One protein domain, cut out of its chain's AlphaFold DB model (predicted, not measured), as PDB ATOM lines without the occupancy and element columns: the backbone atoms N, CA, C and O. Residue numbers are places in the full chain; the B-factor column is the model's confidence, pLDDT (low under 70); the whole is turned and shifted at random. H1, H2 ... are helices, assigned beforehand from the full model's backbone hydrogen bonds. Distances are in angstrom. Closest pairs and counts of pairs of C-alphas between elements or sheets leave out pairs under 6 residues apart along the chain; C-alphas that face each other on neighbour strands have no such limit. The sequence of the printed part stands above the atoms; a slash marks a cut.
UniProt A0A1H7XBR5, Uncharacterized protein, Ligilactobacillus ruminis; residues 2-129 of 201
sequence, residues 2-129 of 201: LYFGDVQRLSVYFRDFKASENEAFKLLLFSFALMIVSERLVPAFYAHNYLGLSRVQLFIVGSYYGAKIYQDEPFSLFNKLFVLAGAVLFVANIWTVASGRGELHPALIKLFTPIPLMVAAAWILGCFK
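This is residues 2 to 129 of the 201 residues of an uncharacterized protein of Ligilactobacillus ruminis (UniProt A0A1H7XBR5). A hairpin of H2 and H3 packs through H3 on H6; H5 and H6 fold back across H4, and residues 2 to 10 stick out. With 128 residues printed and six named helices, it is all helix. It is loose, radius of gyration of the C-alphas 17.3 A, and spans 58 by 35 by 30 A.

Start at H1, residues 5 to 16, touching H3, residues 43 to 70, closest C-alphas Phe 14 and Ala 67, 5.7 A. H2, residues 21 to 41, makes a hairpin with H3. H6, residues 114 to 127, touches H3 at a shallow 17 degrees and H4, residues 77 to 98, at a steep 50 degrees; H5, residues 106 to 112, makes a hairpin with H4. H1 has 4 of 8 and H3 19 of 24 O i to N i+4 pairs within hydrogen-bond range.

Find C-alpha 5 at (98.273, 48.160, 57.257); H6 ends at C-alpha 127, (72.658, 40.355, 45.256).

The printed part has no cut; H1's mean pLDDT is 37.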
ATOM      1  N   LEU A   2      98.138  43.744  66.066       24.80
ATOM      2  CA  LEU A   2      98.587  43.212  64.777       24.80
ATOM      3  C   LEU A   2      98.244  44.216  63.672       24.80
ATOM      4  O   LEU A   2      97.113  44.695  63.593       24.80
ATOM      5  N   TYR A   3      99.261  44.552  62.883       26.55
ATOM      6  CA  TYR A   3      99.256  45.530  61.802       26.55
ATOM      7  C   TYR A   3      98.076  45.316  60.836       26.55
ATOM      8  O   TYR A   3      98.026  44.352  60.079       26.55
ATOM      9  N   PHE A   4      97.138  46.264  60.839       28.59
ATOM     10  CA  PHE A   4      96.029  46.390  59.883       28.59
ATOM     11  C   PHE A   4      96.448  47.074  58.558       28.59
ATOM     12  O   PHE A   4      95.600  47.348  57.709       28.59
ATOM     13  N   GLY A   5      97.746  47.353  58.368       28.45
ATOM     14  CA  GLY A   5      98.273  48.160  57.257       28.45
ATOM     15  C   GLY A   5      98.335  47.458  55.895       28.45
ATOM     16  O   GLY A   5      98.160  48.113  54.870       28.45
ATOM     17  N   ASP A   6      98.499  46.133  55.849       34.62
ATOM     18  CA  ASP A   6      98.675  45.418  54.570       34.62
ATOM     19  C   ASP A   6      97.355  45.106  53.848       34.62
ATOM     20  O   ASP A   6      97.316  44.977  52.626       34.62
ATOM     21  N   VAL A   7      96.231  45.103  54.573       34.62
ATOM     22  CA  VAL A   7      94.896  44.984  53.959       34.62
ATOM     23  C   VAL A   7      94.520  46.269  53.210       34.62
ATOM     24  O   VAL A   7      93.795  46.214  52.216       34.62
ATOM     25  N   GLN A   8      95.045  47.427  53.631       33.84
ATOM     26  CA  GLN A   8      94.797  48.691  52.939       33.84
ATOM     27  C   GLN A   8      95.487  48.737  51.569       33.84
ATOM     28  O   GLN A   8      94.850  49.175  50.617       33.84
ATOM     29  N   ARG A   9      96.709  48.215  51.401       37.94
ATOM     30  CA  ARG A   9      97.446  48.316  50.121       37.94
ATOM     31  C   ARG A   9      96.912  47.420  49.000       37.94
ATOM     32  O   ARG A   9      96.936  47.821  47.845       37.94
ATOM     33  N   LEU A  10      96.367  46.245  49.309       37.62
ATOM     34  CA  LEU A  10      95.698  45.411  48.295       37.62
ATOM     35  C   LEU A  10      94.264  45.878  48.009       37.62
ATOM     36  O   LEU A  10      93.777  45.734  46.888       37.62
ATOM     37  N   SER A  11      93.615  46.525  48.988       36.91
ATOM     38  CA  SER A  11      92.382  47.268  48.725       36.91
ATOM     39  C   SER A  11      92.616  48.438  47.772       36.91
ATOM     40  O   SER A  11      91.718  48.719  47.001       36.91
ATOM     41  N   VAL A  12      93.805  49.059  47.763       37.44
ATOM     42  CA  VAL A  12      94.176  50.141  46.829       37.44
ATOM     43  C   VAL A  12      94.182  49.635  45.383       37.44
ATOM     44  O   VAL A  12      93.555  50.266  44.548       37.44
ATOM     45  N   TYR A  13      94.728  48.448  45.083       39.78
ATOM     46  CA  TYR A  13      94.695  47.907  43.711       39.78
ATOM     47  C   TYR A  13      93.274  47.686  43.171       39.78
ATOM     48  O   TYR A  13      93.012  48.057  42.039       39.78
ATOM     49  N   PHE A  14      92.340  47.137  43.958       41.78
ATOM     50  CA  PHE A  14      90.937  46.964  43.529       41.78
ATOM     51  C   PHE A  14      90.069  48.229  43.690       41.78
ATOM     52  O   PHE A  14      89.061  48.375  43.000       41.78
ATOM     53  N   ARG A  15      90.442  49.144  44.593       39.81
ATOM     54  CA  ARG A  15      89.811  50.465  44.776       39.81
ATOM     55  C   ARG A  15      90.175  51.415  43.633       39.81
ATOM     56  O   ARG A  15      89.325  52.200  43.224       39.81
ATOM     57  N   ASP A  16      91.393  51.302  43.109       43.69
ATOM     58  CA  ASP A  16      91.911  52.133  42.020       43.69
ATOM     59  C   ASP A  16      91.788  51.450  40.649       43.69
ATOM     60  O   ASP A  16      91.946  52.111  39.622       43.69
ATOM     61  N   PHE A  17      91.449  50.151  40.600       53.28
ATOM     62  CA  PHE A  17      91.077  49.462  39.362       53.28
ATOM     63  C   PHE A  17      89.741  50.005  38.846       53.28
ATOM     64  O   PHE A  17      88.665  49.472  39.116       53.28
ATOM     65  N   LYS A  18      89.827  51.097  38.090       56.62
ATOM     66  CA  LYS A  18      88.736  51.683  37.316       56.62
ATOM     67  C   LYS A  18      88.946  51.363  35.845       56.62
ATOM     68  O   LYS A  18      89.324  52.227  35.064       56.62
ATOM     69  N   ALA A  19      88.735  50.103  35.477       62.47
ATOM     70  CA  ALA A  19      88.589  49.751  34.073       62.47
ATOM     71  C   ALA A  19      87.132  49.990  33.667       62.47
ATOM     72  O   ALA A  19      86.212  49.476  34.303       62.47
ATOM     73  N   SER A  20      86.910  50.758  32.607       75.88
ATOM     74  CA  SER A  20      85.583  50.867  32.004       75.88
ATOM     75  C   SER A  20      85.128  49.513  31.443       75.88
ATOM     76  O   SER A  20      85.943  48.665  31.073       75.88
ATOM     77  N   GLU A  21      83.811  49.312  31.323       75.62
ATOM     78  CA  GLU A  21      83.229  48.097  30.718       75.62
ATOM     79  C   GLU A  21      83.822  47.827  29.318       75.62
ATOM     80  O   GLU A  21      84.145  46.690  28.974       75.62
ATOM     81  N   ASN A  22      84.091  48.894  28.558       76.94
ATOM     82  CA  ASN A  22      84.745  48.833  27.251       76.94
ATOM     83  C   ASN A  22      86.206  48.369  27.316       76.94
ATOM     84  O   ASN A  22      86.649  47.633  26.438       76.94
ATOM     85  N   GLU A  23      86.977  48.799  28.311       77.44
ATOM     86  CA  GLU A  23      88.372  48.371  28.473       77.44
ATOM     87  C   GLU A  23      88.457  46.904  28.882       77.44
ATOM     88  O   GLU A  23      89.224  46.152  28.281       77.44
ATOM     89  N   ALA A  24      87.616  46.475  29.828       77.62
ATOM     90  CA  ALA A  24      87.518  45.074  30.224       77.62
ATOM     91  C   ALA A  24      87.133  44.184  29.030       77.62
ATOM     92  O   ALA A  24      87.752  43.143  28.806       77.62
ATOM     93  N   PHE A  25      86.172  44.623  28.208       80.44
ATOM     94  CA  PHE A  25      85.769  43.906  27.001       80.44
ATOM     95  C   PHE A  25      86.879  43.850  25.938       80.44
ATOM     96  O   PHE A  25      87.106  42.799  25.341       80.44
ATOM     97  N   LYS A  26      87.621  44.945  25.722       78.94
ATOM     98  CA  LYS A  26      88.772  44.969  24.800       78.94
ATOM     99  C   LYS A  26      89.885  44.019  25.246       78.94
ATOM    100  O   LYS A  26      90.406  43.272  24.422       78.94
ATOM    101  N   LEU A  27      90.218  44.016  26.536       81.38
ATOM    102  CA  LEU A  27      91.178  43.082  27.136       81.38
ATOM    103  C   LEU A  27      90.725  41.631  26.968       81.38
ATOM    104  O   LEU A  27      91.527  40.770  26.600       81.38
ATOM    105  N   LEU A  28      89.431  41.371  27.166       82.69
ATOM    106  CA  LEU A  28      88.840  40.062  26.926       82.69
ATOM    107  C   LEU A  28      89.024  39.630  25.466       82.69
ATOM    108  O   LEU A  28      89.565  38.556  25.206       82.69
ATOM    109  N   LEU A  29      88.635  40.483  24.515       83.38
ATOM    110  CA  LEU A  29      88.737  40.209  23.082       83.38
ATOM    111  C   LEU A  29      90.190  39.975  22.652       83.38
ATOM    112  O   LEU A  29      90.471  39.032  21.915       83.38
ATOM    113  N   PHE A  30      91.118  40.788  23.158       81.94
ATOM    114  CA  PHE A  30      92.548  40.623  22.915       81.94
ATOM    115  C   PHE A  30      93.060  39.278  23.442       81.94
ATOM    116  O   PHE A  30      93.740  38.551  22.721       81.94
ATOM    117  N   SER A  31      92.688  38.901  24.670       80.69
ATOM    118  CA  SER A  31      93.085  37.613  25.249       80.69
ATOM    119  C   SER A  31      92.532  36.418  24.459       80.69
ATOM    120  O   SER A  31      93.195  35.386  24.342       80.69
ATOM    121  N   PHE A  32      91.349  36.562  23.853       79.88
ATOM    122  CA  PHE A  32      90.784  35.562  22.949       79.88
ATOM    123  C   PHE A  32      91.513  35.493  21.615       79.88
ATOM    124  O   PHE A  32      91.832  34.397  21.155       79.88
ATOM    125  N   ALA A  33      91.808  36.643  21.011       82.88
ATOM    126  CA  ALA A  33      92.591  36.702  19.787       82.88
ATOM    127  C   ALA A  33      93.954  36.030  19.992       82.88
ATOM    128  O   ALA A  33      94.343  35.183  19.194       82.88
ATOM    129  N   LEU A  34      94.628  36.313  21.110       80.56
ATOM    130  CA  LEU A  34      95.901  35.690  21.465       80.56
ATOM    131  C   LEU A  34      95.774  34.167  21.609       80.56
ATOM    132  O   LEU A  34      96.634  33.431  21.125       80.56
ATOM    133  N   MET A  35      94.685  33.683  22.209       79.38
ATOM    134  CA  MET A  35      94.404  32.251  22.325       79.38
ATOM    135  C   MET A  35      94.219  31.583  20.952       79.38
ATOM    136  O   MET A  35      94.858  30.567  20.687       79.38
ATOM    137  N   ILE A  36      93.402  32.166  20.067       81.56
ATOM    138  CA  ILE A  36      93.145  31.640  18.712       81.56
ATOM    139  C   ILE A  36      94.420  31.676  17.863       81.56
ATOM    140  O   ILE A  36      94.741  30.712  17.171       81.56
ATOM    141  N   VAL A  37      95.169  32.777  17.927       81.44
ATOM    142  CA  VAL A  37      96.447  32.925  17.224       81.44
ATOM    143  C   VAL A  37      97.448  31.878  17.712       81.44
ATOM    144  O   VAL A  37      98.090  31.233  16.889       81.44
ATOM    145  N   SER A  38      97.534  31.647  19.026       77.88
ATOM    146  CA  SER A  38      98.400  30.607  19.595       77.88
ATOM    147  C   SER A  38      98.004  29.216  19.102       77.88
ATOM    148  O   SER A  38      98.870  28.439  18.714       77.88
ATOM    149  N   GLU A  39      96.705  28.911  19.069       80.00
ATOM    150  CA  GLU A  39      96.181  27.633  18.575       80.00
ATOM    151  C   GLU A  39      96.514  27.394  17.097       80.00
ATOM    152  O   GLU A  39      96.849  26.274  16.716       80.00
ATOM    153  N   ARG A  40      96.444  28.439  16.263       82.12
ATOM    154  CA  ARG A  40      96.629  28.332  14.808       82.12
ATOM    155  C   ARG A  40      98.084  28.412  14.361       82.12
ATOM    156  O   ARG A  40      98.462  27.685  13.450       82.12
ATOM    157  N   LEU A  41      98.874  29.306  14.953       84.94
ATOM    158  CA  LEU A  41     100.242  29.584  14.504       84.94
ATOM    159  C   LEU A  41     101.290  28.772  15.261       84.94
ATOM    160  O   LEU A  41     102.318  28.430  14.683       84.94
ATOM    161  N   VAL A  42     101.050  28.451  16.538       84.44
ATOM    162  CA  VAL A  42     102.013  27.712  17.370       84.44
ATOM    163  C   VAL A  42     101.301  26.622  18.194       84.44
ATOM    164  O   VAL A  42     101.241  26.704  19.425       84.44
ATOM    165  N   PRO A  43     100.777  25.557  17.547       79.56
ATOM    166  CA  PRO A  43      99.913  24.570  18.205       79.56
ATOM    167  C   PRO A  43     100.576  23.858  19.391       79.56
ATOM    168  O   PRO A  43      99.914  23.580  20.387       79.56
ATOM    169  N   ALA A  44     101.888  23.605  19.320       70.44
ATOM    170  CA  ALA A  44     102.648  23.010  20.419       70.44
ATOM    171  C   ALA A  44     102.672  23.927  21.655       70.44
ATOM    172  O   ALA A  44     102.394  23.486  22.769       70.44
ATOM    173  N   PHE A  45     102.923  25.225  21.459       72.25
ATOM    174  CA  PHE A  45     102.870  26.209  22.541       72.25
ATOM    175  C   PHE A  45     101.465  26.289  23.142       72.25
ATOM    176  O   PHE A  45     101.321  26.272  24.364       72.25
ATOM    177  N   TYR A  46     100.431  26.320  22.299       72.00
ATOM    178  CA  TYR A  46      99.045  26.328  22.754       72.00
ATOM    179  C   TYR A  46      98.680  25.064  23.535       72.00
ATOM    180  O   TYR A  46      98.112  25.183  24.611       72.00
ATOM    181  N   ALA A  47      99.050  23.867  23.078       68.25
ATOM    182  CA  ALA A  47      98.755  22.624  23.791       68.25
ATOM    183  C   ALA A  47      99.359  22.604  25.208       68.25
ATOM    184  O   ALA A  47      98.695  22.196  26.160       68.25
ATOM    185  N   HIS A  48     100.584  23.114  25.366       67.19
ATOM    186  CA  HIS A  48     101.253  23.195  26.667       67.19
ATOM    187  C   HIS A  48     100.740  24.338  27.555       67.19
ATOM    188  O   HIS A  48     100.767  24.216  28.779       67.19
ATOM    189  N   ASN A  49     100.235  25.429  26.968       65.00
ATOM    190  CA  ASN A  49      99.841  26.640  27.699       65.00
ATOM    191  C   ASN A  49      98.333  26.926  27.686       65.00
ATOM    192  O   ASN A  49      97.900  27.925  28.257       65.00
ATOM    193  N   TYR A  50      97.511  26.057  27.095       68.69
ATOM    194  CA  TYR A  50      96.063  26.242  26.930       68.69
ATOM    195  C   TYR A  50      95.367  26.567  28.254       68.69
ATOM    196  O   TYR A  50      94.535  27.474  28.340       68.69
ATOM    197  N   LEU A  51      95.744  25.854  29.317       65.75
ATOM    198  CA  LEU A  51      95.224  26.076  30.666       65.75
ATOM    199  C   LEU A  51      95.573  27.466  31.206       65.75
ATOM    200  O   LEU A  51      94.769  28.046  31.925       65.75
ATOM    201  N   GLY A  52      96.749  27.993  30.871       64.94
ATOM    202  CA  GLY A  52      97.158  29.341  31.250       64.94
ATOM    203  C   GLY A  52      96.407  30.403  30.447       64.94
ATOM    204  O   GLY A  52      95.811  31.308  31.024       64.94
ATOM    205  N   LEU A  53      96.365  30.239  29.121       68.69
ATOM    206  CA  LEU A  53      95.721  31.166  28.186       68.69
ATOM    207  C   LEU A  53      94.211  31.311  28.435       68.69
ATOM    208  O   LEU A  53      93.699  32.427  28.485       68.69
ATOM    209  N   SER A  54      93.506  30.200  28.667       68.69
ATOM    210  CA  SER A  54      92.068  30.199  28.992       68.69
ATOM    211  C   SER A  54      91.751  30.828  30.355       68.69
ATOM    212  O   SER A  54      90.664  31.363  30.564       68.69
ATOM    213  N   ARG A  55      92.699  30.814  31.299       72.00
ATOM    214  CA  ARG A  55      92.513  31.400  32.636       72.00
ATOM    215  C   ARG A  55      92.778  32.901  32.691       72.00
ATOM    216  O   ARG A  55      92.221  33.551  33.568       72.00
ATOM    217  N   VAL A  56      93.533  33.469  31.745       72.44
ATOM    218  CA  VAL A  56      93.680  34.934  31.612       72.44
ATOM    219  C   VAL A  56      92.316  35.595  31.402       72.44
ATOM    220  O   VAL A  56      92.008  36.595  32.043       72.44
ATOM    221  N   GLN A  57      91.464  34.992  30.572       76.25
ATOM    222  CA  GLN A  57      90.103  35.472  30.311       76.25
ATOM    223  C   GLN A  57      89.255  35.477  31.593       76.25
ATOM    224  O   GLN A  57      88.594  36.468  31.903       76.25
ATOM    225  N   LEU A  58      89.326  34.394  32.376       75.50
ATOM    226  CA  LEU A  58      88.639  34.284  33.668       75.50
ATOM    227  C   LEU A  58      89.164  35.294  34.687       75.50
ATOM    228  O   LEU A  58      88.379  35.854  35.446       75.50
ATOM    229  N   PHE A  59      90.472  35.558  34.687       73.56
ATOM    230  CA  PHE A  59      91.074  36.547  35.571       73.56
ATOM    231  C   PHE A  59      90.595  37.964  35.237       73.56
ATOM    232  O   PHE A  59      90.133  38.662  36.130       73.56
ATOM    233  N   ILE A  60      90.593  38.361  33.958       75.75
ATOM    234  CA  ILE A  60      90.088  39.674  33.512       75.75
ATOM    235  C   ILE A  60      88.639  39.886  33.976       75.75
ATOM    236  O   ILE A  60      88.303  40.924  34.548       75.75
ATOM    237  N   VAL A  61      87.788  38.879  33.774       77.94
ATOM    238  CA  VAL A  61      86.366  38.914  34.150       77.94
ATOM    239  C   VAL A  61      86.219  38.952  35.670       77.94
ATOM    240  O   VAL A  61      85.487  39.783  36.200       77.94
ATOM    241  N   GLY A  62      86.941  38.088  36.382       74.94
ATOM    242  CA  GLY A  62      86.923  38.022  37.841       74.94
ATOM    243  C   GLY A  62      87.375  39.315  38.498       74.94
ATOM    244  O   GLY A  62      86.725  39.776  39.431       74.94
ATOM    245  N   SER A  63      88.437  39.934  37.986       72.56
ATOM    246  CA  SER A  63      88.943  41.203  38.496       72.56
ATOM    247  C   SER A  63      87.963  42.345  38.246       72.56
ATOM    248  O   SER A  63      87.660  43.093  39.172       72.56
ATOM    249  N   TYR A  64      87.414  42.443  37.030       79.88
ATOM    250  CA  TYR A  64      86.444  43.482  36.679       79.88
ATOM    251  C   TYR A  64      85.164  43.383  37.520       79.88
ATOM    252  O   TYR A  64      84.776  44.340  38.188       79.88
ATOM    253  N   TYR A  65      84.524  42.212  37.554       77.62
ATOM    254  CA  TYR A  65      83.287  42.038  38.316       77.62
ATOM    255  C   TYR A  65      83.516  41.994  39.829       77.62
ATOM    256  O   TYR A  65      82.649  42.425  40.585       77.62
ATOM    257  N   GLY A  66      84.684  41.535  40.283       72.25
ATOM    258  CA  GLY A  66      85.094  41.622  41.683       72.25
ATOM    259  C   GLY A  66      85.222  43.071  42.156       72.25
ATOM    260  O   GLY A  66      84.715  43.404  43.227       72.25
ATOM    261  N   ALA A  67      85.818  43.950  41.340       71.88
ATOM    262  CA  ALA A  67      85.854  45.390  41.607       71.88
ATOM    263  C   ALA A  67      84.441  45.994  41.619       71.88
ATOM    264  O   ALA A  67      84.103  46.748  42.528       71.88
ATOM    265  N   LYS A  68      83.586  45.588  40.673       76.12
ATOM    266  CA  LYS A  68      82.195  46.046  40.572       76.12
ATOM    267  C   LYS A  68      81.371  45.727  41.827       76.12
ATOM    268  O   LYS A  68      80.714  46.601  42.377       76.12
ATOM    269  N   ILE A  69      81.478  44.495  42.334       73.81
ATOM    270  CA  ILE A  69      80.857  44.084  43.606       73.81
ATOM    271  C   ILE A  69      81.452  44.871  44.781       73.81
ATOM    272  O   ILE A  69      80.723  45.303  45.670       73.81
ATOM    273  N   TYR A  70      82.774  45.068  44.801       69.00
ATOM    274  CA  TYR A  70      83.448  45.796  45.878       69.00
ATOM    275  C   TYR A  70      82.986  47.256  45.975       69.00
ATOM    276  O   TYR A  70      82.843  47.781  47.080       69.00
ATOM    277  N   GLN A  71      82.785  47.901  44.828       71.19
ATOM    278  CA  GLN A  71      82.390  49.305  44.721       71.19
ATOM    279  C   GLN A  71      80.862  49.504  44.776       71.19
ATOM    280  O   GLN A  71      80.404  50.634  44.654       71.19
ATOM    281  N   ASP A  72      80.088  48.430  44.995       73.06
ATOM    282  CA  ASP A  72      78.615  48.423  44.976       73.06
ATOM    283  C   ASP A  72      78.042  49.004  43.665       73.06
ATOM    284  O   ASP A  72      77.009  49.673  43.627       73.06
ATOM    285  N   GLU A  73      78.752  48.773  42.557       78.94
ATOM    286  CA  GLU A  73      78.367  49.267  41.244       78.94
ATOM    287  C   GLU A  73      77.285  48.376  40.610       78.94
ATOM    288  O   GLU A  73      77.404  47.143  40.577       78.94
ATOM    289  N   PRO A  74      76.236  48.966  40.012       80.44
ATOM    290  CA  PRO A  74      75.152  48.195  39.426       80.44
ATOM    291  C   PRO A  74      75.595  47.454  38.159       80.44
ATOM    292  O   PRO A  74      76.241  48.002  37.262       80.44
ATOM    293  N   PHE A  75      75.179  46.193  38.032       83.00
ATOM    294  CA  PHE A  75      75.361  45.413  36.806       83.00
ATOM    295  C   PHE A  75      74.532  46.011  35.656       83.00
ATOM    296  O   PHE A  75      73.324  46.222  35.795       83.00
ATOM    297  N   SER A  76      75.182  46.250  34.511       84.62
ATOM    298  CA  SER A  76      74.559  46.834  33.320       84.62
ATOM    299  C   SER A  76      73.553  45.861  32.683       84.62
ATOM    300  O   SER A  76      73.562  44.654  32.948       84.62
ATOM    301  N   LEU A  77      72.674  46.373  31.814       83.62
ATOM    302  CA  LEU A  77      71.790  45.526  31.001       83.62
ATOM    303  C   LEU A  77      72.598  44.569  30.113       83.62
ATOM    304  O   LEU A  77      72.218  43.409  29.962       83.62
ATOM    305  N   PHE A  78      73.732  45.035  29.584       82.62
ATOM    306  CA  PHE A  78      74.652  44.221  28.796       82.62
ATOM    307  C   PHE A  78      75.135  42.997  29.582       82.62
ATOM    308  O   PHE A  78      75.036  41.883  29.079       82.62
ATOM    309  N   ASN A  79      75.534  43.167  30.846       82.75
ATOM    310  CA  ASN A  79      75.972  42.057  31.701       82.75
ATOM    311  C   ASN A  79      74.879  40.991  31.871       82.75
ATOM    312  O   ASN A  79      75.153  39.794  31.803       82.75
ATOM    313  N   LYS A  80      73.624  41.422  32.048       83.06
ATOM    314  CA  LYS A  80      72.471  40.519  32.190       83.06
ATOM    315  C   LYS A  80      72.175  39.772  30.888       83.06
ATOM    316  O   LYS A  80      71.957  38.564  30.916       83.06
ATOM    317  N   LEU A  81      72.210  40.473  29.753       85.69
ATOM    318  CA  LEU A  81      72.048  39.868  28.428       85.69
ATOM    319  C   LEU A  81      73.182  38.887  28.113       85.69
ATOM    320  O   LEU A  81      72.934  37.832  27.538       85.69
ATOM    321  N   PHE A  82      74.405  39.197  28.536       82.94
ATOM    322  CA  PHE A  82      75.566  38.332  28.360       82.94
ATOM    323  C   PHE A  82      75.440  37.028  29.165       82.94
ATOM    324  O   PHE A  82      75.685  35.946  28.631       82.94
ATOM    325  N   VAL A  83      74.977  37.109  30.420       85.56
ATOM    326  CA  VAL A  83      74.630  35.931  31.238       85.56
ATOM    327  C   VAL A  83      73.530  35.104  30.573       85.56
ATOM    328  O   VAL A  83      73.667  33.886  30.452       85.56
ATOM    329  N   LEU A  84      72.462  35.758  30.107       85.81
ATOM    330  CA  LEU A  84      71.343  35.089  29.446       85.81
ATOM    331  C   LEU A  84      71.791  34.357  28.174       85.81
ATOM    332  O   LEU A  84      71.447  33.193  27.988       85.81
ATOM    333  N   ALA A  85      72.598  35.002  27.330       84.81
ATOM    334  CA  ALA A  85      73.141  34.395  26.118       84.81
ATOM    335  C   ALA A  85      73.987  33.150  26.431       84.81
ATOM    336  O   ALA A  85      73.833  32.118  25.777       84.81
ATOM    337  N   GLY A  86      74.832  33.214  27.467       83.69
ATOM    338  CA  GLY A  86      75.606  32.060  27.932       83.69
ATOM    339  C   GLY A  86      74.733  30.910  28.436       83.69
ATOM    340  O   GLY A  86      74.972  29.757  28.085       83.69
ATOM    341  N   ALA A  87      73.682  31.213  29.204       83.38
ATOM    342  CA  ALA A  87      72.736  30.210  29.688       83.38
ATOM    343  C   ALA A  87      71.981  29.526  28.535       83.38
ATOM    344  O   ALA A  87      71.882  28.300  28.508       83.38
ATOM    345  N   VAL A  88      71.511  30.300  27.551       86.94
ATOM    346  CA  VAL A  88      70.850  29.767  26.347       86.94
ATOM    347  C   VAL A  88      71.793  28.848  25.573       86.94
ATOM    348  O   VAL A  88      71.398  27.745  25.204       86.94
ATOM    349  N   LEU A  89      73.048  29.258  25.369       84.31
ATOM    350  CA  LEU A  89      74.054  28.438  24.691       84.31
ATOM    351  C   LEU A  89      74.376  27.148  25.452       84.31
ATOM    352  O   LEU A  89      74.543  26.099  24.833       84.31
ATOM    353  N   PHE A  90      74.433  27.202  26.782       82.62
ATOM    354  CA  PHE A  90      74.653  26.020  27.610       82.62
ATOM    355  C   PHE A  90      73.499  25.016  27.493       82.62
ATOM    356  O   PHE A  90      73.736  23.832  27.252       82.62
ATOM    357  N   VAL A  91      72.250  25.487  27.583       84.50
ATOM    358  CA  VAL A  91      71.056  24.645  27.392       84.50
ATOM    359  C   VAL A  91      71.009  24.079  25.973       84.50
ATOM    360  O   VAL A  91      70.743  22.891  25.798       84.50
ATOM    361  N   ALA A  92      71.330  24.892  24.964       85.19
ATOM    362  CA  ALA A  92      71.419  24.440  23.581       85.19
ATOM    363  C   ALA A  92      72.472  23.336  23.414       85.19
ATOM    364  O   ALA A  92      72.197  22.346  22.743       85.19
ATOM    365  N   ASN A  93      73.633  23.452  24.067       83.31
ATOM    366  CA  ASN A  93      74.660  22.412  24.033       83.31
ATOM    367  C   ASN A  93      74.195  21.107  24.695       83.31
ATOM    368  O   ASN A  93      74.407  20.024  24.157       83.31
ATOM    369  N   ILE A  94      73.529  21.190  25.853       83.62
ATOM    370  CA  ILE A  94      72.946  20.006  26.503       83.62
ATOM    371  C   ILE A  94      71.945  19.336  25.561       83.62
ATOM    372  O   ILE A  94      71.965  18.116  25.404       83.62
ATOM    373  N   TRP A  95      71.102  20.127  24.898       86.25
ATOM    374  CA  TRP A  95      70.117  19.619  23.955       86.25
ATOM    375  C   TRP A  95      70.756  18.933  22.743       86.25
ATOM    376  O   TRP A  95      70.308  17.856  22.351       86.25
ATOM    377  N   THR A  96      71.803  19.514  22.143       85.44
ATOM    378  CA  THR A  96      72.485  18.907  20.986       85.44
ATOM    379  C   THR A  96      73.164  17.593  21.356       85.44
ATOM    380  O   THR A  96      73.031  16.619  20.613       85.44
ATOM    381  N   VAL A  97      73.801  17.539  22.530       83.94
ATOM    382  CA  VAL A  97      74.417  16.320  23.070       83.94
ATOM    383  C   VAL A  97      73.355  15.256  23.353       83.94
ATOM    384  O   VAL A  97      73.485  14.128  22.883       83.94
ATOM    385  N   ALA A  98      72.266  15.614  24.038       85.50
ATOM    386  CA  ALA A  98      71.162  14.698  24.339       85.50
ATOM    387  C   ALA A  98      70.447  14.184  23.076       85.50
ATOM    388  O   ALA A  98      69.976  13.051  23.045       85.50
ATOM    389  N   SER A  99      70.405  14.995  22.015       88.06
ATOM    390  CA  SER A  99      69.817  14.633  20.717       88.06
ATOM    391  C   SER A  99      70.756  13.813  19.819       88.06
ATOM    392  O   SER A  99      70.419  13.567  18.662       88.06
ATOM    393  N   GLY A 100      71.956  13.455  20.291       83.75
ATOM    394  CA  GLY A 100      72.948  12.708  19.511       83.75
ATOM    395  C   GLY A 100      73.581  13.495  18.355       83.75
ATOM    396  O   GLY A 100      74.225  12.902  17.495       83.75
ATOM    397  N   ARG A 101      73.417  14.826  18.314       79.81
ATOM    398  CA  ARG A 101      73.954  15.703  17.251       79.81
ATOM    399  C   ARG A 101      75.387  16.177  17.518       79.81
ATOM    400  O   ARG A 101      75.930  16.936  16.721       79.81
ATOM    401  N   GLY A 102      75.983  15.728  18.621       77.06
ATOM    402  CA  GLY A 102      77.300  16.159  19.082       77.06
ATOM    403  C   GLY A 102      77.266  17.474  19.865       77.06
ATOM    404  O   GLY A 102      76.209  18.047  20.145       77.06
ATOM    405  N   GLU A 103      78.448  17.931  20.259       74.56
ATOM    406  CA  GLU A 103      78.638  19.204  20.953       74.56
ATOM    407  C   GLU A 103      78.566  20.385  19.975       74.56
ATOM    408  O   GLU A 103      78.947  20.276  18.805       74.56
ATOM    409  N   LEU A 104      78.107  21.541  20.461       72.31
ATOM    410  CA  LEU A 104      78.284  22.802  19.741       72.31
ATOM    411  C   LEU A 104      79.779  23.076  19.509       72.31
ATOM    412  O   LEU A 104      80.640  22.545  20.206       72.31
ATOM    413  N   HIS A 105      80.099  23.925  18.525       72.44
ATOM    414  CA  HIS A 105      81.489  24.185  18.133       72.44
ATOM    415  C   HIS A 105      82.383  24.444  19.369       72.44
ATOM    416  O   HIS A 105      82.059  25.341  20.156       72.44
ATOM    417  N   PRO A 106      83.519  23.736  19.545       66.00
ATOM    418  CA  PRO A 106      84.291  23.749  20.794       66.00
ATOM    419  C   PRO A 106      84.701  25.148  21.267       66.00
ATOM    420  O   PRO A 106      84.763  25.416  22.465       66.00
ATOM    421  N   ALA A 107      84.950  26.067  20.329       62.00
ATOM    422  CA  ALA A 107      85.247  27.463  20.647       62.00
ATOM    423  C   ALA A 107      84.069  28.193  21.320       62.00
ATOM    424  O   ALA A 107      84.299  28.976  22.232       62.00
ATOM    425  N   LEU A 108      82.817  27.920  20.925       64.12
ATOM    426  CA  LEU A 108      81.630  28.536  21.530       64.12
ATOM    427  C   LEU A 108      81.423  28.048  22.964       64.12
ATOM    428  O   LEU A 108      81.174  28.864  23.844       64.12
ATOM    429  N   ILE A 109      81.601  26.751  23.221       67.06
ATOM    430  CA  ILE A 109      81.488  26.174  24.570       67.06
ATOM    431  C   ILE A 109      82.576  26.749  25.487       67.06
ATOM    432  O   ILE A 109      82.298  27.232  26.584       67.06
ATOM    433  N   LYS A 110      83.825  26.786  25.012       64.00
ATOM    434  CA  LYS A 110      84.952  27.339  25.779       64.00
ATOM    435  C   LYS A 110      84.776  28.825  26.116       64.00
ATOM    436  O   LYS A 110      85.258  29.261  27.156       64.00
ATOM    437  N   LEU A 111      84.087  29.589  25.266       62.47
ATOM    438  CA  LEU A 111      83.912  31.040  25.404       62.47
ATOM    439  C   LEU A 111      82.664  31.414  26.219       62.47
ATOM    440  O   LEU A 111      82.724  32.262  27.109       62.47
ATOM    441  N   PHE A 112      81.536  30.761  25.937       66.62
ATOM    442  CA  PHE A 112      80.220  31.126  26.467       66.62
ATOM    443  C   PHE A 112      79.758  30.294  27.657       66.62
ATOM    444  O   PHE A 112      78.729  30.612  28.247       66.62
ATOM    445  N   THR A 113      80.487  29.255  28.055       66.00
ATOM    446  CA  THR A 113      80.143  28.520  29.277       66.00
ATOM    447  C   THR A 113      80.808  29.119  30.519       66.00
ATOM    448  O   THR A 113      80.087  29.501  31.435       66.00
ATOM    449  N   PRO A 114      82.141  29.289  30.597       71.94
ATOM    450  CA  PRO A 114      82.770  29.653  31.864       71.94
ATOM    451  C   PRO A 114      82.684  31.155  32.183       71.94
ATOM    452  O   PRO A 114      82.523  31.518  33.348       71.94
ATOM    453  N   ILE A 115      82.728  32.039  31.176       76.62
ATOM    454  CA  ILE A 115      82.682  33.492  31.409       76.62
ATOM    455  C   ILE A 115      81.284  33.954  31.837       76.62
ATOM    456  O   ILE A 115      81.183  34.565  32.899       76.62
ATOM    457  N   PRO A 116      80.192  33.654  31.107       80.81
ATOM    458  CA  PRO A 116      78.846  34.010  31.560       80.81
ATOM    459  C   PRO A 116      78.495  33.401  32.920       80.81
ATOM    460  O   PRO A 116      77.833  34.055  33.720       80.81
ATOM    461  N   LEU A 117      78.990  32.197  33.226       79.25
ATOM    462  CA  LEU A 117      78.803  31.567  34.534       79.25
ATOM    463  C   LEU A 117      79.543  32.319  35.650       79.25
ATOM    464  O   LEU A 117      78.989  32.498  36.731       79.25
ATOM    465  N   MET A 118      80.749  32.833  35.385       79.88
ATOM    466  CA  MET A 118      81.438  33.744  36.305       79.88
ATOM    467  C   MET A 118      80.676  35.053  36.509       79.88
ATOM    468  O   MET A 118      80.559  35.506  37.646       79.88
ATOM    469  N   VAL A 119      80.139  35.654  35.443       80.75
ATOM    470  CA  VAL A 119      79.323  36.873  35.562       80.75
ATOM    471  C   VAL A 119      78.050  36.596  36.362       80.75
ATOM    472  O   VAL A 119      77.676  37.405  37.205       80.75
ATOM    473  N   ALA A 120      77.415  35.439  36.160       81.38
ATOM    474  CA  ALA A 120      76.259  35.008  36.937       81.38
ATOM    475  C   ALA A 120      76.615  34.812  38.415       81.38
ATOM    476  O   ALA A 120      75.912  35.320  39.281       81.38
ATOM    477  N   ALA A 121      77.731  34.141  38.715       81.12
ATOM    478  CA  ALA A 121      78.215  33.973  40.082       81.12
ATOM    479  C   ALA A 121      78.510  35.327  40.744       81.12
ATOM    480  O   ALA A 121      78.084  35.563  41.871       81.12
ATOM    481  N   ALA A 122      79.169  36.241  40.032       79.00
ATOM    482  CA  ALA A 122      79.415  37.598  40.503       79.00
ATOM    483  C   ALA A 122      78.113  38.379  40.730       79.00
ATOM    484  O   ALA A 122      77.978  39.081  41.726       79.00
ATOM    485  N   TRP A 123      77.129  38.232  39.844       81.31
ATOM    486  CA  TRP A 123      75.831  38.874  40.002       81.31
ATOM    487  C   TRP A 123      75.077  38.325  41.219       81.31
ATOM    488  O   TRP A 123      74.598  39.106  42.036       81.31
ATOM    489  N   ILE A 124      75.041  37.001  41.397       80.31
ATOM    490  CA  ILE A 124      74.454  36.351  42.576       80.31
ATOM    491  C   ILE A 124      75.137  36.859  43.850       80.31
ATOM    492  O   ILE A 124      74.452  37.276  44.778       80.31
ATOM    493  N   LEU A 125      76.472  36.889  43.879       75.62
ATOM    494  CA  LEU A 125      77.235  37.430  45.006       75.62
ATOM    495  C   LEU A 125      76.919  38.911  45.260       75.62
ATOM    496  O   LEU A 125      76.801  39.302  46.414       75.62
ATOM    497  N   GLY A 126      76.730  39.716  44.211       71.38
ATOM    498  CA  GLY A 126      76.320  41.118  44.323       71.38
ATOM    499  C   GLY A 126      74.892  41.311  44.850       71.38
ATOM    500  O   GLY A 126      74.599  42.334  45.459       71.38
ATOM    501  N   CYS A 127      74.004  40.329  44.674       74.69
ATOM    502  CA  CYS A 127      72.658  40.355  45.256       74.69
ATOM    503  C   CYS A 127      72.659  40.075  46.768       74.69
ATOM    504  O   CYS A 127      71.721  40.467  47.465       74.69
ATOM    505  N   PHE A 128      73.689  39.403  47.290       72.94
ATOM    506  CA  PHE A 128      73.805  39.097  48.710       72.94
ATOM    507  C   PHE A 128      74.614  40.172  49.438       72.94
ATOM    508  O   PHE A 128      75.811  40.347  49.223       72.94
ATOM    509  N   LYS A 129      73.975  40.853  50.395       65.19
ATOM    510  CA  LYS A 129      74.694  41.687  51.364       65.19
ATOM    511  C   LYS A 129      75.365  40.782  52.393       65.19
ATOM    512  O   LYS A 129      74.771  40.425  53.406       65.19
TER     513      LYS A 129